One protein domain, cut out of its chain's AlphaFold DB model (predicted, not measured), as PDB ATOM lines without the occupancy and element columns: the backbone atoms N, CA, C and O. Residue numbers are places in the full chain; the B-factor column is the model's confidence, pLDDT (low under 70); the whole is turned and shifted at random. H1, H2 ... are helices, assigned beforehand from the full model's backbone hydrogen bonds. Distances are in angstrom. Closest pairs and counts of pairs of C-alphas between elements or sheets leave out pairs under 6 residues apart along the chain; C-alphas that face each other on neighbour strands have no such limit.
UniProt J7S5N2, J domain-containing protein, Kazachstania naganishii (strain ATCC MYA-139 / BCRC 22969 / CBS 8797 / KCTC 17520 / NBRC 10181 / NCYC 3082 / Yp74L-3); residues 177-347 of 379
ATOM      1  N   LEU A 177     173.420 -20.885 324.289       97.06
ATOM      2  CA  LEU A 177     172.012 -21.191 324.036       97.06
ATOM      3  C   LEU A 177     171.787 -22.673 323.710       97.06
ATOM      4  O   LEU A 177     170.768 -23.226 324.120       97.06
ATOM      5  N   GLU A 178     172.739 -23.341 323.066       95.25
ATOM      6  CA  GLU A 178     172.730 -24.796 322.900       95.25
ATOM      7  C   GLU A 178     172.837 -25.510 324.248       95.25
ATOM      8  O   GLU A 178     172.058 -26.415 324.547       95.25
ATOM      9  N   ARG A 179     173.735 -25.062 325.133       95.75
ATOM     10  CA  ARG A 179     173.821 -25.617 326.494       95.75
ATOM     11  C   ARG A 179     172.540 -25.408 327.292       95.75
ATOM     12  O   ARG A 179     172.160 -26.297 328.050       95.75
ATOM     13  N   TYR A 180     171.881 -24.263 327.127       95.88
ATOM     14  CA  TYR A 180     170.551 -24.036 327.690       95.88
ATOM     15  C   TYR A 180     169.526 -25.018 327.108       95.88
ATOM     16  O   TYR A 180     168.787 -25.642 327.865       95.88
ATOM     17  N   TYR A 181     169.510 -25.202 325.784       91.62
ATOM     18  CA  TYR A 181     168.623 -26.148 325.104       91.62
ATOM     19  C   TYR A 181     168.765 -27.568 325.672       91.62
ATOM     20  O   TYR A 181     167.765 -28.168 326.073       91.62
ATOM     21  N   PHE A 182     169.994 -28.083 325.772       92.94
ATOM     22  CA  PHE A 182     170.247 -29.411 326.339       92.94
ATOM     23  C   PHE A 182     169.878 -29.478 327.822       92.94
ATOM     24  O   PHE A 182     169.231 -30.429 328.242       92.94
ATOM     25  N   ALA A 183     170.178 -28.437 328.605       93.56
ATOM     26  CA  ALA A 183     169.789 -28.391 330.013       93.56
ATOM     27  C   ALA A 183     168.265 -28.448 330.209       93.56
ATOM     28  O   ALA A 183     167.795 -29.116 331.125       93.56
ATOM     29  N   VAL A 184     167.480 -27.796 329.346       88.69
ATOM     30  CA  VAL A 184     166.013 -27.910 329.371       88.69
ATOM     31  C   VAL A 184     165.570 -29.322 328.991       88.69
ATOM     32  O   VAL A 184     164.705 -29.885 329.659       88.69
ATOM     33  N   LYS A 185     166.158 -29.899 327.938       89.06
ATOM     34  CA  LYS A 185     165.800 -31.232 327.434       89.06
ATOM     35  C   LYS A 185     166.085 -32.342 328.447       89.06
ATOM     36  O   LYS A 185     165.272 -33.250 328.589       89.06
ATOM     37  N   ASP A 186     167.198 -32.231 329.158       93.88
ATOM     38  CA  ASP A 186     167.673 -33.249 330.095       93.88
ATOM     39  C   ASP A 186     167.130 -33.040 331.523       93.88
ATOM     40  O   ASP A 186     167.427 -33.830 332.414       93.88
ATOM     41  N   GLY A 187     166.341 -31.984 331.768       92.44
ATOM     42  CA  GLY A 187     165.840 -31.648 333.108       92.44
ATOM     43  C   GLY A 187     166.918 -31.097 334.053       92.44
ATOM     44  O   GLY A 187     166.779 -31.159 335.269       92.44
ATOM     45  N   GLU A 188     167.995 -30.543 333.501       95.12
ATOM     46  CA  GLU A 188     169.208 -30.095 334.198       95.12
ATOM     47  C   GLU A 188     169.351 -28.562 334.206       95.12
ATOM     48  O   GLU A 188     170.459 -28.011 334.283       95.12
ATOM     49  N   LEU A 189     168.222 -27.847 334.120       93.56
ATOM     50  CA  LEU A 189     168.194 -26.384 334.063       93.56
ATOM     51  C   LEU A 189     168.858 -25.744 335.294       93.56
ATOM     52  O   LEU A 189     169.603 -24.780 335.141       93.56
ATOM     53  N   ASP A 190     168.712 -26.339 336.479       93.69
ATOM     54  CA  ASP A 190     169.352 -25.855 337.709       93.69
ATOM     55  C   ASP A 190     170.886 -25.858 337.617       93.69
ATOM     56  O   ASP A 190     171.559 -24.964 338.133       93.69
ATOM     57  N   LYS A 191     171.482 -26.856 336.942       94.88
ATOM     58  CA  LYS A 191     172.940 -26.902 336.722       94.88
ATOM     59  C   LYS A 191     173.387 -25.808 335.759       94.88
ATOM     60  O   LYS A 191     174.492 -25.285 335.904       94.88
ATOM     61  N   PHE A 192     172.572 -25.497 334.752       95.44
ATOM     62  CA  PHE A 192     172.830 -24.369 333.862       95.44
ATOM     63  C   PHE A 192     172.729 -23.044 334.623       95.44
ATOM     64  O   PHE A 192     173.658 -22.242 334.544       95.44
ATOM     65  N   GLU A 193     171.670 -22.863 335.416       95.56
ATOM     66  CA  GLU A 193     171.457 -21.665 336.227       95.56
ATOM     67  C   GLU A 193     172.612 -21.409 337.191       95.56
ATOM     68  O   GLU A 193     173.157 -20.310 337.197       95.56
ATOM     69  N   ARG A 194     173.047 -22.423 337.950       95.69
ATOM     70  CA  ARG A 194     174.171 -22.274 338.888       95.69
ATOM     71  C   ARG A 194     175.437 -21.761 338.205       95.69
ATOM     72  O   ARG A 194     176.062 -20.837 338.708       95.69
ATOM     73  N   ARG A 195     175.783 -22.303 337.032       94.06
ATOM     74  CA  ARG A 195     176.951 -21.838 336.263       94.06
ATOM     75  C   ARG A 195     176.779 -20.410 335.756       94.06
ATOM     76  O   ARG A 195     177.721 -19.634 335.810       94.06
ATOM     77  N   LEU A 196     175.580 -20.059 335.297       95.56
ATOM     78  CA  LEU A 196     175.282 -18.696 334.869       95.56
ATOM     79  C   LEU A 196     175.392 -17.702 336.036       95.56
ATOM     80  O   LEU A 196     175.887 -16.597 335.851       95.56
ATOM     81  N   LEU A 197     174.960 -18.091 337.238       95.50
ATOM     82  CA  LEU A 197     175.088 -17.265 338.438       95.50
ATOM     83  C   LEU A 197     176.549 -17.119 338.886       95.50
ATOM     84  O   LEU A 197     176.941 -16.028 339.291       95.50
ATOM     85  N   GLU A 198     177.378 -18.159 338.749       93.44
ATOM     86  CA  GLU A 198     178.832 -18.046 338.948       93.44
ATOM     87  C   GLU A 198     179.455 -17.014 337.991       93.44
ATOM     88  O   GLU A 198     180.276 -16.196 338.417       93.44
ATOM     89  N   ASP A 199     179.038 -17.008 336.719       93.06
ATOM     90  CA  ASP A 199     179.475 -15.996 335.753       93.06
ATOM     91  C   ASP A 199     179.007 -14.597 336.182       93.06
ATOM     92  O   ASP A 199     179.804 -13.661 336.185       93.06
ATOM     93  N   VAL A 200     177.749 -14.438 336.610       95.25
ATOM     94  CA  VAL A 200     177.214 -13.152 337.102       95.25
ATOM     95  C   VAL A 200     178.028 -12.616 338.282       95.25
ATOM     96  O   VAL A 200     178.346 -11.428 338.300       95.25
ATOM     97  N   GLU A 201     178.422 -13.468 339.228       93.00
ATOM     98  CA  GLU A 201     179.247 -13.069 340.375       93.00
ATOM     99  C   GLU A 201     180.641 -12.572 339.963       93.00
ATOM    100  O   GLU A 201     181.192 -11.667 340.588       93.00
ATOM    101  N   LEU A 202     181.208 -13.103 338.881       90.50
ATOM    102  CA  LEU A 202     182.480 -12.623 338.337       90.50
ATOM    103  C   LEU A 202     182.314 -11.348 337.505       90.50
ATOM    104  O   LEU A 202     183.123 -10.419 337.624       90.50
ATOM    105  N   LEU A 203     181.271 -11.298 336.677       92.06
ATOM    106  CA  LEU A 203     180.970 -10.193 335.769       92.06
ATOM    107  C   LEU A 203     180.545  -8.940 336.521       92.06
ATOM    108  O   LEU A 203     180.986  -7.848 336.177       92.06
ATOM    109  N   LYS A 204     179.745  -9.076 337.585       90.75
ATOM    110  CA  LYS A 204     179.345  -7.928 338.403       90.75
ATOM    111  C   LYS A 204     180.555  -7.252 339.016       90.75
ATOM    112  O   LYS A 204     180.518  -6.046 339.224       90.75
ATOM    113  N   LEU A 205     181.626  -7.995 339.290       86.06
ATOM    114  CA  LEU A 205     182.837  -7.394 339.809       86.06
ATOM    115  C   LEU A 205     183.464  -6.501 338.731       86.06
ATOM    116  O   LEU A 205     183.766  -5.367 339.062       86.06
ATOM    117  N   GLU A 206     183.592  -6.908 337.465       83.38
ATOM    118  CA  GLU A 206     184.239  -6.104 336.396       83.38
ATOM    119  C   GLU A 206     183.866  -4.604 336.375       83.38
ATOM    120  O   GLU A 206     182.779  -4.208 336.803       83.38
ATOM    121  N   SER A 207     184.771  -3.765 335.859       77.25
ATOM    122  CA  SER A 207     184.528  -2.328 335.653       77.25
ATOM    123  C   SER A 207     183.260  -2.125 334.823       77.25
ATOM    124  O   SER A 207     183.099  -2.753 333.775       77.25
ATOM    125  N   PHE A 208     182.335  -1.298 335.313       78.94
ATOM    126  CA  PHE A 208     180.998  -1.109 334.738       78.94
ATOM    127  C   PHE A 208     180.148  -2.389 334.638       78.94
ATOM    128  O   PHE A 208     179.163  -2.435 333.902       78.94
ATOM    129  N   GLY A 209     180.485  -3.446 335.380       86.19
ATOM    130  CA  GLY A 209     179.917  -4.775 335.170       86.19
ATOM    131  C   GLY A 209     178.412  -4.876 335.396       86.19
ATOM    132  O   GLY A 209     177.708  -5.471 334.585       86.19
ATOM    133  N   ILE A 210     177.879  -4.225 336.432       86.19
ATOM    134  CA  ILE A 210     176.423  -4.157 336.646       86.19
ATOM    135  C   ILE A 210     175.722  -3.464 335.474       86.19
ATOM    136  O   ILE A 210     174.646  -3.882 335.045       86.19
ATOM    137  N   GLU A 211     176.322  -2.407 334.939       82.56
ATOM    138  CA  GLU A 211     175.747  -1.670 333.825       82.56
ATOM    139  C   GLU A 211     175.798  -2.470 332.518       82.56
ATOM    140  O   GLU A 211     174.788  -2.559 331.818       82.56
ATOM    141  N   LEU A 212     176.921  -3.132 332.231       87.75
ATOM    142  CA  LEU A 212     177.067  -4.019 331.075       87.75
ATOM    143  C   LEU A 212     176.087  -5.202 331.141       87.75
ATOM    144  O   LEU A 212     175.391  -5.466 330.160       87.75
ATOM    145  N   LEU A 213     175.939  -5.852 332.304       89.81
ATOM    146  CA  LEU A 213     174.942  -6.913 332.520       89.81
ATOM    147  C   LEU A 213     173.519  -6.423 332.224       89.81
ATOM    148  O   LEU A 213     172.753  -7.110 331.546       89.81
ATOM    149  N   ARG A 214     173.169  -5.210 332.670       86.44
ATOM    150  CA  ARG A 214     171.858  -4.599 332.404       86.44
ATOM    151  C   ARG A 214     171.644  -4.288 330.924       86.44
ATOM    152  O   ARG A 214     170.539  -4.507 330.430       86.44
ATOM    153  N   ILE A 215     172.669  -3.812 330.213       85.94
ATOM    154  CA  ILE A 215     172.601  -3.569 328.762       85.94
ATOM    155  C   ILE A 215     172.355  -4.884 328.014       85.94
ATOM    156  O   ILE A 215     171.447  -4.952 327.183       85.94
ATOM    157  N   ILE A 216     173.106  -5.940 328.343       94.25
ATOM    158  CA  ILE A 216     172.922  -7.269 327.744       94.25
ATOM    159  C   ILE A 216     171.505  -7.778 328.019       94.25
ATOM    160  O   ILE A 216     170.792  -8.154 327.087       94.25
ATOM    161  N   ALA A 217     171.064  -7.720 329.279       89.88
ATOM    162  CA  ALA A 217     169.728  -8.143 329.683       89.88
ATOM    163  C   ALA A 217     168.626  -7.400 328.921       89.88
ATOM    164  O   ALA A 217     167.668  -8.018 328.456       89.88
ATOM    165  N   LEU A 218     168.760  -6.081 328.770       87.19
ATOM    166  CA  LEU A 218     167.820  -5.263 328.014       87.19
ATOM    167  C   LEU A 218     167.735  -5.729 326.557       87.19
ATOM    168  O   LEU A 218     166.641  -6.018 326.076       87.19
ATOM    169  N   VAL A 219     168.872  -5.854 325.866       89.00
ATOM    170  CA  VAL A 219     168.893  -6.245 324.448       89.00
ATOM    171  C   VAL A 219     168.346  -7.658 324.248       89.00
ATOM    172  O   VAL A 219     167.480  -7.855 323.390       89.00
ATOM    173  N   TYR A 220     168.802  -8.623 325.049       96.44
ATOM    174  CA  TYR A 220     168.364 -10.018 324.956       96.44
ATOM    175  C   TYR A 220     166.865 -10.139 325.215       96.44
ATOM    176  O   TYR A 220     166.154 -10.754 324.418       96.44
ATOM    177  N   ARG A 221     166.358  -9.488 326.273       89.56
ATOM    178  CA  ARG A 221     164.928  -9.491 326.603       89.56
ATOM    179  C   ARG A 221     164.100  -8.900 325.472       89.56
ATOM    180  O   ARG A 221     163.114  -9.516 325.070       89.56
ATOM    181  N   THR A 222     164.506  -7.754 324.936       84.75
ATOM    182  CA  THR A 222     163.806  -7.077 323.839       84.75
ATOM    183  C   THR A 222     163.777  -7.943 322.580       84.75
ATOM    184  O   THR A 222     162.707  -8.222 322.040       84.75
ATOM    185  N   LYS A 223     164.935  -8.437 322.125       93.62
ATOM    186  CA  LYS A 223     165.033  -9.248 320.901       93.62
ATOM    187  C   LYS A 223     164.267 -10.562 321.006       93.62
ATOM    188  O   LYS A 223     163.511 -10.895 320.094       93.62
ATOM    189  N   ALA A 224     164.411 -11.265 322.124       93.75
ATOM    190  CA  ALA A 224     163.719 -12.523 322.343       93.75
ATOM    191  C   ALA A 224     162.205 -12.343 322.497       93.75
ATOM    192  O   ALA A 224     161.444 -13.085 321.885       93.75
ATOM    193  N   THR A 225     161.752 -11.329 323.247       88.25
ATOM    194  CA  THR A 225     160.316 -11.029 323.386       88.25
ATOM    195  C   THR A 225     159.694 -10.723 322.029       88.25
ATOM    196  O   THR A 225     158.648 -11.277 321.700       88.25
ATOM    197  N   ASN A 226     160.364  -9.909 321.209       86.44
ATOM    198  CA  ASN A 226     159.877  -9.562 319.876       86.44
ATOM    199  C   ASN A 226     159.799 -10.781 318.955       86.44
ATOM    200  O   ASN A 226     158.812 -10.934 318.237       86.44
ATOM    201  N   TYR A 227     160.783 -11.680 319.020       89.75
ATOM    202  CA  TYR A 227     160.739 -12.942 318.282       89.75
ATOM    203  C   TYR A 227     159.567 -13.832 318.732       89.75
ATOM    204  O   TYR A 227     158.782 -14.286 317.902       89.75
ATOM    205  N   VAL A 228     159.383 -14.009 320.045       86.75
ATOM    206  CA  VAL A 228     158.287 -14.812 320.623       86.75
ATOM    207  C   VAL A 228     156.910 -14.228 320.282       86.75
ATOM    208  O   VAL A 228     155.973 -14.970 319.995       86.75
ATOM    209  N   MET A 229     156.757 -12.902 320.313       81.50
ATOM    210  CA  MET A 229     155.491 -12.238 319.980       81.50
ATOM    211  C   MET A 229     155.175 -12.296 318.485       81.50
ATOM    212  O   MET A 229     154.012 -12.469 318.119       81.50
ATOM    213  N   ALA A 230     156.188 -12.185 317.623       79.06
ATOM    214  CA  ALA A 230     156.014 -12.284 316.177       79.06
ATOM    215  C   ALA A 230     155.518 -13.668 315.723       79.06
ATOM    216  O   ALA A 230     154.879 -13.748 314.678       79.06
ATOM    217  N   ASP A 231     155.784 -14.720 316.500       69.19
ATOM    218  CA  ASP A 231     155.281 -16.082 316.275       69.19
ATOM    219  C   ASP A 231     153.797 -16.234 316.670       69.19
ATOM    220  O   ASP A 231     153.021 -16.891 315.983       69.19
ATOM    221  N   LYS A 232     153.364 -15.563 317.748       63.22
ATOM    222  CA  LYS A 232     151.998 -15.688 318.301       63.22
ATOM    223  C   LYS A 232     150.941 -14.825 317.620       63.22
ATOM    224  O   LYS A 232     149.749 -15.044 317.821       63.22
ATOM    225  N   THR A 233     151.345 -13.819 316.855       53.47
ATOM    226  CA  THR A 233     150.409 -12.917 316.175       53.47
ATOM    227  C   THR A 233     150.712 -12.930 314.687       53.47
ATOM    228  O   THR A 233     151.824 -12.579 314.298       53.47
ATOM    229  N   LEU A 234     149.733 -13.305 313.866       55.34
ATOM    230  CA  LEU A 234     149.785 -13.361 312.399       55.34
ATOM    231  C   LEU A 234     150.142 -11.989 311.769       55.34
ATOM    232  O   LEU A 234     149.290 -11.296 311.229       55.34
ATOM    233  N   GLY A 235     151.395 -11.543 311.882       53.41
ATOM    234  CA  GLY A 235     151.936 -10.320 311.271       53.41
ATOM    235  C   GLY A 235     151.626  -8.986 311.972       53.41
ATOM    236  O   GLY A 235     152.405  -8.048 311.816       53.41
ATOM    237  N   VAL A 236     150.567  -8.883 312.785       52.72
ATOM    238  CA  VAL A 236     150.092  -7.588 313.332       52.72
ATOM    239  C   VAL A 236     150.954  -7.049 314.491       52.72
ATOM    240  O   VAL A 236     151.155  -5.839 314.596       52.72
ATOM    241  N   SER A 237     151.570  -7.906 315.321       51.09
ATOM    242  CA  SER A 237     152.432  -7.427 316.422       51.09
ATOM    243  C   SER A 237     153.776  -6.860 315.953       51.09
ATOM    244  O   SER A 237     154.355  -6.031 316.654       51.09
ATOM    245  N   ARG A 238     154.258  -7.203 314.744       50.78
ATOM    246  CA  ARG A 238     155.523  -6.665 314.188       50.78
ATOM    247  C   ARG A 238     155.509  -5.138 314.022       50.78
ATOM    248  O   ARG A 238     156.568  -4.516 314.071       50.78
ATOM    249  N   LEU A 239     154.331  -4.538 313.828       47.59
ATOM    250  CA  LEU A 239     154.159  -3.083 313.735       47.59
ATOM    251  C   LEU A 239     154.098  -2.420 315.123       47.59
ATOM    252  O   LEU A 239     154.668  -1.349 315.313       47.59
ATOM    253  N   PHE A 240     153.480  -3.076 316.109       44.72
ATOM    254  CA  PHE A 240     153.278  -2.526 317.458       44.72
ATOM    255  C   PHE A 240     154.518  -2.650 318.366       44.72
ATOM    256  O   PHE A 240     154.824  -1.738 319.136       44.72
ATOM    257  N   THR A 241     155.278  -3.744 318.249       50.78
ATOM    258  CA  THR A 241     156.531  -3.958 319.010       50.78
ATOM    259  C   THR A 241     157.636  -2.979 318.608       50.78
ATOM    260  O   THR A 241     158.313  -2.431 319.477       50.78
ATOM    261  N   LYS A 242     157.752  -2.640 317.313       46.97
ATOM    262  CA  LYS A 242     158.674  -1.594 316.827       46.97
ATOM    263  C   LYS A 242     158.425  -0.219 317.459       46.97
ATOM    264  O   LYS A 242     159.372   0.547 317.586       46.97
ATOM    265  N   PHE A 243     157.187   0.100 317.844       37.03
ATOM    266  CA  PHE A 243     156.827   1.430 318.340       37.03
ATOM    267  C   PHE A 243     157.100   1.601 319.842       37.03
ATOM    268  O   PHE A 243     157.557   2.659 320.263       37.03
ATOM    269  N   ARG A 244     156.888   0.553 320.650       50.91
ATOM    270  CA  ARG A 244     157.059   0.612 322.114       50.91
ATOM    271  C   ARG A 244     158.523   0.540 322.559       50.91
ATOM    272  O   ARG A 244     158.920   1.239 323.490       50.91
ATOM    273  N   ASP A 245     159.328  -0.288 321.897       50.47
ATOM    274  CA  ASP A 245     160.724  -0.507 322.295       50.47
ATOM    275  C   ASP A 245     161.638   0.641 321.833       50.47
ATOM    276  O   ASP A 245     162.622   0.962 322.502       50.47
ATOM    277  N   ASN A 246     161.263   1.345 320.755       47.72
ATOM    278  CA  ASN A 246     161.976   2.543 320.312       47.72
ATOM    279  C   ASN A 246     161.908   3.668 321.354       47.72
ATOM    280  O   ASN A 246     162.883   4.385 321.514       47.72
ATOM    281  N   THR A 247     160.808   3.818 322.101       31.44
ATOM    282  CA  THR A 247     160.613   4.955 323.022       31.44
ATOM    283  C   THR A 247     161.490   4.882 324.278       31.44
ATOM    284  O   THR A 247     161.966   5.913 324.755       31.44
ATOM    285  N   ARG A 248     161.735   3.679 324.822       47.62
ATOM    286  CA  ARG A 248     162.541   3.496 326.046       47.62
ATOM    287  C   ARG A 248     164.045   3.549 325.758       47.62
ATOM    288  O   ARG A 248     164.758   4.223 326.497       47.62
ATOM    289  N   ASP A 249     164.489   2.948 324.653       48.84
ATOM    290  CA  ASP A 249     165.885   3.012 324.198       48.84
ATOM    291  C   ASP A 249     166.224   4.383 323.568       48.84
ATOM    292  O   ASP A 249     167.353   4.857 323.702       48.84
ATOM    293  N   MET A 250     165.254   5.086 322.949       34.25
ATOM    294  CA  MET A 250     165.433   6.486 322.522       34.25
ATOM    295  C   MET A 250     165.657   7.405 323.711       34.25
ATOM    296  O   MET A 250     166.458   8.314 323.590       34.25
ATOM    297  N   LYS A 251     165.002   7.209 324.860       42.38
ATOM    298  CA  LYS A 251     165.159   8.145 325.985       42.38
ATOM    299  C   LYS A 251     166.588   8.134 326.553       42.38
ATOM    300  O   LYS A 251     167.110   9.199 326.870       42.38
ATOM    301  N   SER A 252     167.247   6.973 326.603       46.00
ATOM    302  CA  SER A 252     168.664   6.869 326.989       46.00
ATOM    303  C   SER A 252     169.629   7.373 325.908       46.00
ATOM    304  O   SER A 252     170.615   8.016 326.246       46.00
ATOM    305  N   THR A 253     169.340   7.149 324.621       39.28
ATOM    306  CA  THR A 253     170.200   7.592 323.500       39.28
ATOM    307  C   THR A 253     170.016   9.079 323.149       39.28
ATOM    308  O   THR A 253     170.969   9.754 322.772       39.28
ATOM    309  N   LEU A 254     168.815   9.639 323.319       32.81
ATOM    310  CA  LEU A 254     168.528  11.070 323.141       32.81
ATOM    311  C   LEU A 254     169.139  11.914 324.266       32.81
ATOM    312  O   LEU A 254     169.616  13.014 324.003       32.81
ATOM    313  N   GLY A 255     169.203  11.386 325.495       43.06
ATOM    314  CA  GLY A 255     169.941  12.030 326.588       43.06
ATOM    315  C   GLY A 255     171.421  12.245 326.250       43.06
ATOM    316  O   GLY A 255     171.970  13.304 326.537       43.06
ATOM    317  N   VAL A 256     172.032  11.285 325.546       42.97
ATOM    318  CA  VAL A 256     173.430  11.323 325.082       42.97
ATOM    319  C   VAL A 256     173.655  12.357 323.974       42.97
ATOM    320  O   VAL A 256     174.653  13.087 323.995       42.97
ATOM    321  N   LEU A 257     172.734  12.440 323.010       33.97
ATOM    322  CA  LEU A 257     172.763  13.438 321.934       33.97
ATOM    323  C   LEU A 257     172.727  14.868 322.492       33.97
ATOM    324  O   LEU A 257     173.491  15.714 322.031       33.97
ATOM    325  N   ASN A 258     171.932  15.109 323.538       46.09
ATOM    326  CA  ASN A 258     171.869  16.415 324.198       46.09
ATOM    327  C   ASN A 258     173.185  16.776 324.909       46.09
ATOM    328  O   ASN A 258     173.661  17.900 324.773       46.09
ATOM    329  N   THR A 259     173.834  15.826 325.594       45.56
ATOM    330  CA  THR A 259     175.173  16.056 326.175       45.56
ATOM    331  C   THR A 259     176.243  16.311 325.115       45.56
ATOM    332  O   THR A 259     177.101  17.154 325.333       45.56
ATOM    333  N   SER A 260     176.178  15.649 323.955       42.78
ATOM    334  CA  SER A 260     177.146  15.825 322.855       42.78
ATOM    335  C   SER A 260     177.108  17.241 322.263       42.78
ATOM    336  O   SER A 260     178.140  17.778 321.860       42.78
ATOM    337  N   ILE A 261     175.916  17.849 322.230       47.72
ATOM    338  CA  ILE A 261     175.702  19.238 321.807       47.72
ATOM    339  C   ILE A 261     176.237  20.208 322.872       47.72
ATOM    340  O   ILE A 261     177.006  21.094 322.517       47.72
ATOM    341  N   ASP A 262     175.950  19.978 324.160       50.19
ATOM    342  CA  ASP A 262     176.469  20.802 325.273       50.19
ATOM    343  C   ASP A 262     178.007  20.741 325.396       50.19
ATOM    344  O   ASP A 262     178.640  21.735 325.751       50.19
ATOM    345  N   VAL A 263     178.642  19.599 325.077       46.75
ATOM    346  CA  VAL A 263     180.113  19.504 324.968       46.75
ATOM    347  C   VAL A 263     180.612  20.346 323.799       46.75
ATOM    348  O   VAL A 263     181.558  21.107 323.957       46.75
ATOM    349  N   ARG A 264     179.988  20.215 322.624       47.16
ATOM    350  CA  ARG A 264     180.410  20.921 321.409       47.16
ATOM    351  C   ARG A 264     180.291  22.437 321.553       47.16
ATOM    352  O   ARG A 264     181.174  23.146 321.086       47.16
ATOM    353  N   GLU A 265     179.221  22.904 322.184       54.50
ATOM    354  CA  GLU A 265     178.976  24.318 322.470       54.50
ATOM    355  C   GLU A 265     180.023  24.862 323.448       54.50
ATOM    356  O   GLU A 265     180.746  25.792 323.104       54.50
ATOM    357  N   LYS A 266     180.228  24.200 324.595       51.97
ATOM    358  CA  LYS A 266     181.201  24.648 325.610       51.97
ATOM    359  C   LYS A 266     182.662  24.522 325.177       51.97
ATOM    360  O   LYS A 266     183.477  25.365 325.530       51.97
ATOM    361  N   VAL A 267     183.018  23.495 324.404       50.59
ATOM    362  CA  VAL A 267     184.347  23.407 323.773       50.59
ATOM    363  C   VAL A 267     184.511  24.517 322.733       50.59
ATOM    364  O   VAL A 267     185.590  25.094 322.642       50.59
ATOM    365  N   GLY A 268     183.445  24.856 322.001       50.59
ATOM    366  CA  GLY A 268     183.400  26.004 321.093       50.59
ATOM    367  C   GLY A 268     183.696  27.324 321.808       50.59
ATOM    368  O   GLY A 268     184.630  28.019 321.419       50.59
ATOM    369  N   GLU A 269     182.992  27.609 322.905       56.19
ATOM    370  CA  GLU A 269     183.163  28.832 323.709       56.19
ATOM    371  C   GLU A 269     184.593  29.017 324.242       56.19
ATOM    372  O   GLU A 269     185.121  30.127 324.259       56.19
ATOM    373  N   PHE A 270     185.240  27.936 324.680       47.59
ATOM    374  CA  PHE A 270     186.625  27.994 325.151       47.59
ATOM    375  C   PHE A 270     187.652  27.992 324.011       47.59
ATOM    376  O   PHE A 270     188.734  28.536 324.194       47.59
ATOM    377  N   SER A 271     187.324  27.430 322.841       45.59
ATOM    378  CA  SER A 271     188.184  27.491 321.648       45.59
ATOM    379  C   SER A 271     188.241  28.880 321.005       45.59
ATOM    380  O   SER A 271     189.190  29.180 320.287       45.59
ATOM    381  N   GLU A 272     187.238  29.725 321.264       52.00
ATOM    382  CA  GLU A 272     187.203  31.129 320.834       52.00
ATOM    383  C   GLU A 272     188.002  32.060 321.760       52.00
ATOM    384  O   GLU A 272     188.336  33.182 321.372       52.00
ATOM    385  N   LYS A 273     188.345  31.611 322.975       52.88
ATOM    386  CA  LYS A 273     189.246  32.334 323.876       52.88
ATOM    387  C   LYS A 273     190.697  31.974 323.545       52.88
ATOM    388  O   LYS A 273     191.029  30.798 323.443       52.88
ATOM    389  N   ASP A 274     191.570  32.978 323.427       52.66
ATOM    390  CA  ASP A 274     193.023  32.765 323.337       52.66
ATOM    391  C   ASP A 274     193.478  31.916 324.533       52.66
ATOM    392  O   ASP A 274     193.415  32.374 325.677       52.66
ATOM    393  N   GLN A 275     193.942  30.691 324.277       46.75
ATOM    394  CA  GLN A 275     194.392  29.770 325.327       46.75
ATOM    395  C   GLN A 275     195.516  30.362 326.185       46.75
ATOM    396  O   GLN A 275     195.536  30.136 327.391       46.75
ATOM    397  N   ASP A 276     196.371  31.199 325.593       53.97
ATOM    398  CA  ASP A 276     197.476  31.887 326.275       53.97
ATOM    399  C   ASP A 276     197.015  33.009 327.228       53.97
ATOM    400  O   ASP A 276     197.825  33.599 327.942       53.97
ATOM    401  N   LYS A 277     195.715  33.337 327.235       55.53
ATOM    402  CA  LYS A 277     195.112  34.356 328.109       55.53
ATOM    403  C   LYS A 277     194.205  33.766 329.188       55.53
ATOM    404  O   LYS A 277     193.630  34.532 329.963       55.53
ATOM    405  N   LEU A 278     194.047  32.443 329.235       59.28
ATOM    406  CA  LEU A 278     193.278  31.792 330.291       59.28
ATOM    407  C   LEU A 278     194.046  31.901 331.606       59.28
ATOM    408  O   LEU A 278     195.242  31.621 331.679       59.28
ATOM    409  N   THR A 279     193.351  32.295 332.667       69.44
ATOM    410  CA  THR A 279     193.919  32.170 334.010       69.44
ATOM    411  C   THR A 279     194.121  30.692 334.351       69.44
ATOM    412  O   THR A 279     193.392  29.827 333.865       69.44
ATOM    413  N   GLU A 280     195.063  30.386 335.242       60.91
ATOM    414  CA  GLU A 280     195.356  29.013 335.686       60.91
ATOM    415  C   GLU A 280     194.091  28.274 336.189       60.91
ATOM    416  O   GLU A 280     193.886  27.091 335.922       60.91
ATOM    417  N   GLN A 281     193.161  28.999 336.828       54.44
ATOM    418  CA  GLN A 281     191.860  28.462 337.245       54.44
ATOM    419  C   GLN A 281     190.900  28.174 336.081       54.44
ATOM    420  O   GLN A 281     190.089  27.250 336.169       54.44
ATOM    421  N   GLU A 282     190.929  28.967 335.011       57.19
ATOM    422  CA  GLU A 282     190.104  28.744 333.819       57.19
ATOM    423  C   GLU A 282     190.653  27.605 332.963       57.19
ATOM    424  O   GLU A 282     189.868  26.821 332.434       57.19
ATOM    425  N   GLN A 283     191.977  27.469 332.899       55.28
ATOM    426  CA  GLN A 283     192.658  26.369 332.225       55.28
ATOM    427  C   GLN A 283     192.376  25.033 332.930       55.28
ATOM    428  O   GLN A 283     191.931  24.086 332.291       55.28
ATOM    429  N   LEU A 284     192.457  24.990 334.268       56.00
ATOM    430  CA  LEU A 284     192.095  23.803 335.053       56.00
ATOM    431  C   LEU A 284     190.611  23.424 334.895       56.00
ATOM    432  O   LEU A 284     190.268  22.244 334.783       56.00
ATOM    433  N   LYS A 285     189.708  24.415 334.871       55.69
ATOM    434  CA  LYS A 285     188.273  24.189 334.626       55.69
ATOM    435  C   LYS A 285     188.016  23.669 333.219       55.69
ATOM    436  O   LYS A 285     187.183  22.782 333.071       55.69
ATOM    437  N   PHE A 286     188.705  24.198 332.215       52.50
ATOM    438  CA  PHE A 286     188.606  23.741 330.833       52.50
ATOM    439  C   PHE A 286     189.112  22.306 330.677       52.50
ATOM    440  O   PHE A 286     188.396  21.469 330.130       52.50
ATOM    441  N   ASP A 287     190.273  21.994 331.249       54.12
ATOM    442  CA  ASP A 287     190.851  20.651 331.230       54.12
ATOM    443  C   ASP A 287     189.949  19.642 331.943       54.12
ATOM    444  O   ASP A 287     189.688  18.562 331.417       54.12
ATOM    445  N   THR A 288     189.403  20.005 333.107       54.06
ATOM    446  CA  THR A 288     188.444  19.163 333.846       54.06
ATOM    447  C   THR A 288     187.149  18.973 333.048       54.06
ATOM    448  O   THR A 288     186.644  17.859 332.918       54.06
ATOM    449  N   LEU A 289     186.629  20.046 332.443       53.16
ATOM    450  CA  LEU A 289     185.409  20.020 331.637       53.16
ATOM    451  C   LEU A 289     185.570  19.151 330.386       53.16
ATOM    452  O   LEU A 289     184.660  18.388 330.058       53.16
ATOM    453  N   ILE A 290     186.706  19.259 329.693       55.62
ATOM    454  CA  ILE A 290     187.018  18.427 328.533       55.62
ATOM    455  C   ILE A 290     187.187  16.979 328.966       55.62
ATOM    456  O   ILE A 290     186.562  16.121 328.348       55.62
ATOM    457  N   LYS A 291     187.961  16.687 330.015       58.38
ATOM    458  CA  LYS A 291     188.205  15.312 330.477       58.38
ATOM    459  C   LYS A 291     186.900  14.604 330.865       58.38
ATOM    460  O   LYS A 291     186.570  13.574 330.273       58.38
ATOM    461  N   ASP A 292     186.098  15.199 331.747       55.38
ATOM    462  CA  ASP A 292     184.881  14.563 332.271       55.38
ATOM    463  C   ASP A 292     183.785  14.416 331.206       55.38
ATOM    464  O   ASP A 292     183.125  13.375 331.092       55.38
ATOM    465  N   LYS A 293     183.586  15.448 330.375       56.88
ATOM    466  CA  LYS A 293     182.536  15.412 329.351       56.88
ATOM    467  C   LYS A 293     182.925  14.583 328.135       56.88
ATOM    468  O   LYS A 293     182.067  13.885 327.595       56.88
ATOM    469  N   THR A 294     184.192  14.614 327.720       55.44
ATOM    470  CA  THR A 294     184.684  13.777 326.612       55.44
ATOM    471  C   THR A 294     184.546  12.307 326.965       55.44
ATOM    472  O   THR A 294     184.036  11.527 326.162       55.44
ATOM    473  N   LEU A 295     184.892  11.933 328.195       64.69
ATOM    474  CA  LEU A 295     184.722  10.571 328.668       64.69
ATOM    475  C   LEU A 295     183.252  10.136 328.709       64.69
ATOM    476  O   LEU A 295     182.922   9.035 328.268       64.69
ATOM    477  N   SER A 296     182.349  11.002 329.179       58.75
ATOM    478  CA  SER A 296     180.910  10.716 329.147       58.75
ATOM    479  C   SER A 296     180.401  10.489 327.717       58.75
ATOM    480  O   SER A 296     179.548   9.623 327.496       58.75
ATOM    481  N   VAL A 297     180.915  11.240 326.738       61.62
ATOM    482  CA  VAL A 297     180.598  11.037 325.315       61.62
ATOM    483  C   VAL A 297     181.170   9.710 324.814       61.62
ATOM    484  O   VAL A 297     180.431   8.924 324.223       61.62
ATOM    485  N   MET A 298     182.443   9.409 325.094       66.38
ATOM    486  CA  MET A 298     183.089   8.141 324.719       66.38
ATOM    487  C   MET A 298     182.330   6.933 325.278       66.38
ATOM    488  O   MET A 298     182.073   5.963 324.559       66.38
ATOM    489  N   TRP A 299     181.911   7.013 326.541       70.25
ATOM    490  CA  TRP A 299     181.098   5.994 327.198       70.25
ATOM    491  C   TRP A 299     179.780   5.770 326.474       70.25
ATOM    492  O   TRP A 299     179.395   4.637 326.179       70.25
ATOM    493  N   ALA A 300     179.097   6.855 326.138       65.19
ATOM    494  CA  ALA A 300     177.812   6.777 325.486       65.19
ATOM    495  C   ALA A 300     177.888   6.241 324.045       65.19
ATOM    496  O   ALA A 300     177.049   5.426 323.651       65.19
ATOM    497  N   VAL A 301     178.916   6.631 323.285       68.62
ATOM    498  CA  VAL A 301     179.210   6.065 321.958       68.62
ATOM    499  C   VAL A 301     179.479   4.563 322.069       68.62
ATOM    500  O   VAL A 301     178.882   3.773 321.337       68.62
ATOM    501  N   SER A 302     180.294   4.157 323.043       74.25
ATOM    502  CA  SER A 302     180.633   2.747 323.275       74.25
ATOM    503  C   SER A 302     179.412   1.909 323.662       74.25
ATOM    504  O   SER A 302     179.247   0.787 323.188       74.25
ATOM    505  N   LYS A 303     178.493   2.462 324.466       74.75
ATOM    506  CA  LYS A 303     177.202   1.824 324.770       74.75
ATOM    507  C   LYS A 303     176.328   1.651 323.534       74.75
ATOM    508  O   LYS A 303     175.731   0.590 323.360       74.75
ATOM    509  N   ALA A 304     176.216   2.682 322.699       71.75
ATOM    510  CA  ALA A 304     175.410   2.616 321.484       71.75
ATOM    511  C   ALA A 304     175.950   1.545 320.525       71.75
ATOM    512  O   ALA A 304     175.177   0.753 319.978       71.75
ATOM    513  N   GLU A 305     177.275   1.474 320.380       78.62
ATOM    514  CA  GLU A 305     177.940   0.436 319.603       78.62
ATOM    515  C   GLU A 305     177.672  -0.959 320.179       78.62
ATOM    516  O   GLU A 305     177.228  -1.841 319.445       78.62
ATOM    517  N   LEU A 306     177.853  -1.145 321.489       84.06
ATOM    518  CA  LEU A 306     177.570  -2.404 322.177       84.06
ATOM    519  C   LEU A 306     176.124  -2.870 321.961       84.06
ATOM    520  O   LEU A 306     175.885  -4.020 321.589       84.06
ATOM    521  N   ILE A 307     175.150  -1.977 322.156       82.62
ATOM    522  CA  ILE A 307     173.731  -2.277 321.933       82.62
ATOM    523  C   ILE A 307     173.510  -2.735 320.491       82.62
ATOM    524  O   ILE A 307     172.793  -3.711 320.264       82.62
ATOM    525  N   ARG A 308     174.126  -2.061 319.511       83.44
ATOM    526  CA  ARG A 308     174.049  -2.466 318.104       83.44
ATOM    527  C   ARG A 308     174.645  -3.862 317.893       83.44
ATOM    528  O   ARG A 308     173.924  -4.713 317.378       83.44
ATOM    529  N   LYS A 309     175.879  -4.124 318.350       90.19
ATOM    530  CA  LYS A 309     176.532  -5.444 318.218       90.19
ATOM    531  C   LYS A 309     175.646  -6.553 318.790       90.19
ATOM    532  O   LYS A 309     175.317  -7.506 318.094       90.19
ATOM    533  N   LEU A 310     175.161  -6.394 320.024       93.31
ATOM    534  CA  LEU A 310     174.297  -7.383 320.676       93.31
ATOM    535  C   LEU A 310     172.987  -7.622 319.913       93.31
ATOM    536  O   LEU A 310     172.511  -8.757 319.834       93.31
ATOM    537  N   ARG A 311     172.389  -6.564 319.346       92.19
ATOM    538  CA  ARG A 311     171.173  -6.679 318.528       92.19
ATOM    539  C   ARG A 311     171.435  -7.467 317.247       92.19
ATOM    540  O   ARG A 311     170.564  -8.253 316.868       92.19
ATOM    541  N   ASP A 312     172.581  -7.247 316.611       92.50
ATOM    542  CA  ASP A 312     172.995  -7.927 315.384       92.50
ATOM    543  C   ASP A 312     173.274  -9.414 315.658       92.50
ATOM    544  O   ASP A 312     172.712 -10.269 314.973       92.50
ATOM    545  N   VAL A 313     173.993  -9.737 316.741       96.38
ATOM    546  CA  VAL A 313     174.221 -11.123 317.196       96.38
ATOM    547  C   VAL A 313     172.904 -11.849 317.482       96.38
ATOM    548  O   VAL A 313     172.661 -12.941 316.967       96.38
ATOM    549  N   CYS A 314     172.002 -11.237 318.261       96.81
ATOM    550  CA  CYS A 314     170.696 -11.839 318.548       96.81
ATOM    551  C   CYS A 314     169.878 -12.059 317.269       96.81
ATOM    552  O   CYS A 314     169.172 -13.057 317.151       96.81
ATOM    553  N   ASN A 315     169.940 -11.123 316.318       95.44
ATOM    554  CA  ASN A 315     169.245 -11.254 315.042       95.44
ATOM    555  C   ASN A 315     169.783 -12.434 314.230       95.44
ATOM    556  O   ASN A 315     168.964 -13.204 313.727       95.44
ATOM    557  N   ALA A 316     171.110 -12.570 314.136       96.75
ATOM    558  CA  ALA A 316     171.767 -13.658 313.420       96.75
ATOM    559  C   ALA A 316     171.316 -15.025 313.954       96.75
ATOM    560  O   ALA A 316     170.889 -15.868 313.176       96.75
ATOM    561  N   ILE A 317     171.285 -15.199 315.279       96.81
ATOM    562  CA  ILE A 317     170.870 -16.459 315.914       96.81
ATOM    563  C   ILE A 317     169.362 -16.713 315.768       96.81
ATOM    564  O   ILE A 317     168.930 -17.808 315.407       96.81
ATOM    565  N   LEU A 318     168.524 -15.712 316.058       95.88
ATOM    566  CA  LEU A 318     167.067 -15.896 316.084       95.88
ATOM    567  C   LEU A 318     166.442 -16.021 314.690       95.88
ATOM    568  O   LEU A 318     165.321 -16.509 314.578       95.88
ATOM    569  N   HIS A 319     167.135 -15.597 313.632       94.81
ATOM    570  CA  HIS A 319     166.626 -15.639 312.256       94.81
ATOM    571  C   HIS A 319     167.442 -16.550 311.335       94.81
ATOM    572  O   HIS A 319     167.223 -16.518 310.122       94.81
ATOM    573  N   ASP A 320     168.322 -17.386 311.888       95.50
ATOM    574  CA  ASP A 320     169.069 -18.381 311.126       95.50
ATOM    575  C   ASP A 320     168.120 -19.407 310.481       95.50
ATOM    576  O   ASP A 320     167.495 -20.232 311.153       95.50
ATOM    577  N   GLN A 321     167.991 -19.356 309.154       93.94
ATOM    578  CA  GLN A 321     167.090 -20.240 308.411       93.94
ATOM    579  C   GLN A 321     167.588 -21.689 308.340       93.94
ATOM    580  O   GLN A 321     166.802 -22.570 307.994       93.94
ATOM    581  N   THR A 322     168.846 -21.953 308.701       95.25
ATOM    582  CA  THR A 322     169.395 -23.315 308.771       95.25
ATOM    583  C   THR A 322     168.920 -24.072 310.018       95.25
ATOM    584  O   THR A 322     168.858 -25.301 310.016       95.25
ATOM    585  N   VAL A 323     168.500 -23.351 311.064       93.12
ATOM    586  CA  VAL A 323     167.987 -23.910 312.324       93.12
ATOM    587  C   VAL A 323     166.462 -24.034 312.271       93.12
ATOM    588  O   VAL A 323     165.772 -23.145 311.776       93.12
ATOM    589  N   LYS A 324     165.883 -25.110 312.821       93.75
ATOM    590  CA  LYS A 324     164.420 -25.302 312.826       93.75
ATOM    591  C   LYS A 324     163.704 -24.201 313.629       93.75
ATOM    592  O   LYS A 324     164.197 -23.808 314.689       93.75
ATOM    593  N   PRO A 325     162.496 -23.755 313.223       92.69
ATOM    594  CA  PRO A 325     161.746 -22.725 313.954       92.69
ATOM    595  C   PRO A 325     161.512 -23.043 315.439       92.69
ATOM    596  O   PRO A 325     161.624 -22.153 316.283       92.69
ATOM    597  N   SER A 326     161.243 -24.312 315.769       91.12
ATOM    598  CA  SER A 326     161.077 -24.790 317.147       91.12
ATOM    599  C   SER A 326     162.343 -24.619 317.985       91.12
ATOM    600  O   SER A 326     162.268 -24.202 319.138       91.12
ATOM    601  N   ASP A 327     163.509 -24.885 317.399       91.62
ATOM    602  CA  ASP A 327     164.792 -24.783 318.093       91.62
ATOM    603  C   ASP A 327     165.174 -23.308 318.282       91.62
ATOM    604  O   ASP A 327     165.595 -22.911 319.370       91.62
ATOM    605  N   ARG A 328     164.890 -22.444 317.293       93.69
ATOM    606  CA  ARG A 328     165.021 -20.980 317.445       93.69
ATOM    607  C   ARG A 328     164.111 -20.418 318.539       93.69
ATOM    608  O   ARG A 328     164.507 -19.505 319.259       93.69
ATOM    609  N   MET A 329     162.911 -20.977 318.713       93.06
ATOM    610  CA  MET A 329     162.020 -20.618 319.820       93.06
ATOM    611  C   MET A 329     162.622 -20.987 321.185       93.06
ATOM    612  O   MET A 329     162.502 -20.214 322.139       93.06
ATOM    613  N   VAL A 330     163.308 -22.131 321.300       93.12
ATOM    614  CA  VAL A 330     164.039 -22.485 322.530       93.12
ATOM    615  C   VAL A 330     165.215 -21.534 322.761       93.12
ATOM    616  O   VAL A 330     165.368 -21.044 323.879       93.12
ATOM    617  N   LYS A 331     165.978 -21.182 321.716       95.25
ATOM    618  CA  LYS A 331     167.050 -20.170 321.799       95.25
ATOM    619  C   LYS A 331     166.514 -18.810 322.287       95.25
ATOM    620  O   LYS A 331     167.101 -18.210 323.185       95.25
ATOM    621  N   ALA A 332     165.346 -18.364 321.811       96.19
ATOM    622  CA  ALA A 332     164.687 -17.149 322.311       96.19
ATOM    623  C   ALA A 332     164.329 -17.238 323.807       96.19
ATOM    624  O   ALA A 332     164.564 -16.293 324.563       96.19
ATOM    625  N   LYS A 333     163.809 -18.378 324.275       95.81
ATOM    626  CA  LYS A 333     163.561 -18.603 325.711       95.81
ATOM    627  C   LYS A 333     164.859 -18.601 326.528       95.81
ATOM    628  O   LYS A 333     164.871 -18.045 327.621       95.81
ATOM    629  N   GLY A 334     165.950 -19.136 325.976       97.31
ATOM    630  CA  GLY A 334     167.283 -19.073 326.580       97.31
ATOM    631  C   GLY A 334     167.787 -17.641 326.756       97.31
ATOM    632  O   GLY A 334     168.253 -17.284 327.835       97.31
ATOM    633  N   LEU A 335     167.605 -16.780 325.749       97.94
ATOM    634  CA  LEU A 335     167.922 -15.350 325.859       97.94
ATOM    635  C   LEU A 335     167.101 -14.653 326.953       97.94
ATOM    636  O   LEU A 335     167.657 -13.860 327.710       97.94
ATOM    637  N   LEU A 336     165.802 -14.958 327.074       94.19
ATOM    638  CA  LEU A 336     164.960 -14.431 328.160       94.19
ATOM    639  C   LEU A 336     165.444 -14.897 329.534       94.19
ATOM    640  O   LEU A 336     165.490 -14.092 330.463       94.19
ATOM    641  N   PHE A 337     165.820 -16.170 329.653       96.75
ATOM    642  CA  PHE A 337     166.351 -16.741 330.886       96.75
ATOM    643  C   PHE A 337     167.651 -16.047 331.309       96.75
ATOM    644  O   PHE A 337     167.773 -15.601 332.447       96.75
ATOM    645  N   ILE A 338     168.601 -15.888 330.381       98.12
ATOM    646  CA  ILE A 338     169.863 -15.183 330.648       98.12
ATOM    647  C   ILE A 338     169.594 -13.726 331.034       98.12
ATOM    648  O   ILE A 338     170.125 -13.240 332.033       98.12
ATOM    649  N   ALA A 339     168.732 -13.038 330.280       93.12
ATOM    650  CA  ALA A 339     168.369 -11.653 330.553       93.12
ATOM    651  C   ALA A 339     167.745 -11.462 331.938       93.12
ATOM    652  O   ALA A 339     167.959 -10.430 332.574       93.12
ATOM    653  N   ASP A 340     166.968 -12.436 332.410       92.44
ATOM    654  CA  ASP A 340     166.395 -12.418 333.747       92.44
ATOM    655  C   ASP A 340     167.482 -12.419 334.824       92.44
ATOM    656  O   ASP A 340     167.562 -11.468 335.608       92.44
ATOM    657  N   LYS A 341     168.394 -13.396 334.780       95.88
ATOM    658  CA  LYS A 341     169.492 -13.510 335.755       95.88
ATOM    659  C   LYS A 341     170.433 -12.310 335.709       95.88
ATOM    660  O   LYS A 341     170.796 -11.775 336.752       95.88
ATOM    661  N   PHE A 342     170.761 -11.818 334.515       94.62
ATOM    662  CA  PHE A 342     171.616 -10.637 334.358       94.62
ATOM    663  C   PHE A 342     170.958  -9.364 334.901       94.62
ATOM    664  O   PHE A 342     171.630  -8.540 335.516       94.62
ATOM    665  N   SER A 343     169.640  -9.205 334.730       86.06
ATOM    666  CA  SER A 343     168.918  -8.037 335.253       86.06
ATOM    667  C   SER A 343     168.810  -8.002 336.779       86.06
ATOM    668  O   SER A 343     168.638  -6.924 337.347       86.06
ATOM    669  N   GLN A 344     168.931  -9.160 337.433       90.12
ATOM    670  CA  GLN A 344     168.872  -9.308 338.889       90.12
ATOM    671  C   GLN A 344     170.239  -9.155 339.565       90.12
ATOM    672  O   GLN A 344     170.303  -9.126 340.792       90.12
ATOM    673  N   ALA A 345     171.324  -9.034 338.794       92.00
ATOM    674  CA  ALA A 345     172.664  -8.866 339.337       92.00
ATOM    675  C   ALA A 345     172.752  -7.616 340.226       92.00
ATOM    676  O   ALA A 345     172.377  -6.510 339.821       92.00
ATOM    677  N   GLN A 346     173.280  -7.799 341.436       88.75
ATOM    678  CA  GLN A 346     173.496  -6.738 342.413       88.75
ATOM    679  C   GLN A 346     174.844  -6.924 343.105       88.75
ATOM    680  O   GLN A 346     175.292  -8.045 343.364       88.75
ATOM    681  N   ARG A 347     175.486  -5.796 343.392       86.00
ATOM    682  CA  ARG A 347     176.664  -5.711 344.251       86.00
ATOM    683  C   ARG A 347     176.205  -5.443 345.682       86.00
ATOM    684  O   ARG A 347     175.220  -4.738 345.901       86.00
TER     685      ARG A 347
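Overview. This is residues 177 to 347 of the 379 residues of the protein "J domain-containing protein" of Kazachstania naganishii (strain ATCC MYA-139 / BCRC 22969 / CBS 8797 / KCTC 17520 / NBRC 10181 / NCYC 3082 / Yp74L-3) (UniProt J7S5N2). A long helical hairpin, H4 and H5, extends from a smaller helical head in which H3 and H6 pack side by side, with H1 and H2 at the head's far side. H5 folds back along H4, and its last part reaches H3 and H6. The 171 printed residues hold six named helices, H1 to H6 in order, and no named strand: all helix. The whole is loose, with a radius of gyration of the C-alphas of 21.7 A, and spans 72 by 39 by 25 A.

Along the chain. Find C-alpha 177 at (172.012, -21.191, 324.036), where H1, residues 177 to 185, begins. Next come H2, residues 189 to 203, and H3, residues 209 to 232, 34.4 A long. H4, residues 237 to 271, covers 50.2 A with a kink of 42 degrees near residue 250. H5, residues 280 to 318, covers 56.6 A from (195.356, 29.013, 335.686). H6, residues 325 to 343, ends at (168.918, -8.037, 335.253).

Arrangement. H3, H4 and H5 form an up-and-down bundle, each running against the one before. In the H4 and H5 hairpin, look at the closest C-alphas, Val 256 and Ala 300, 6.3 A apart; the tilt is a shallow 22 degrees. H3 touches H6, closest at C-alphas 217 and 339, 3.9 A apart. H1 touches H6 about perpendicular, at 78 degrees, with C-alphas 177 and 331 closest at 5.5 A. Residues 196 to 200 of H2 touch H6, closest at C-alphas 200 and 342, 6.7 A apart. H4 and H6 are apart. Every O i to N i+4 pair is within hydrogen-bond range in H1, H2, H3, H5 and H6, and 24 of 31 in H4.

Size, cuts and confidence. The C-alphas of Asp 186 and Lys 277, the two farthest apart, are 73.0 A apart. The printed part has no cut and no long link. Look for pLDDT under 70 at residues 231 to 298 and 300 to 301.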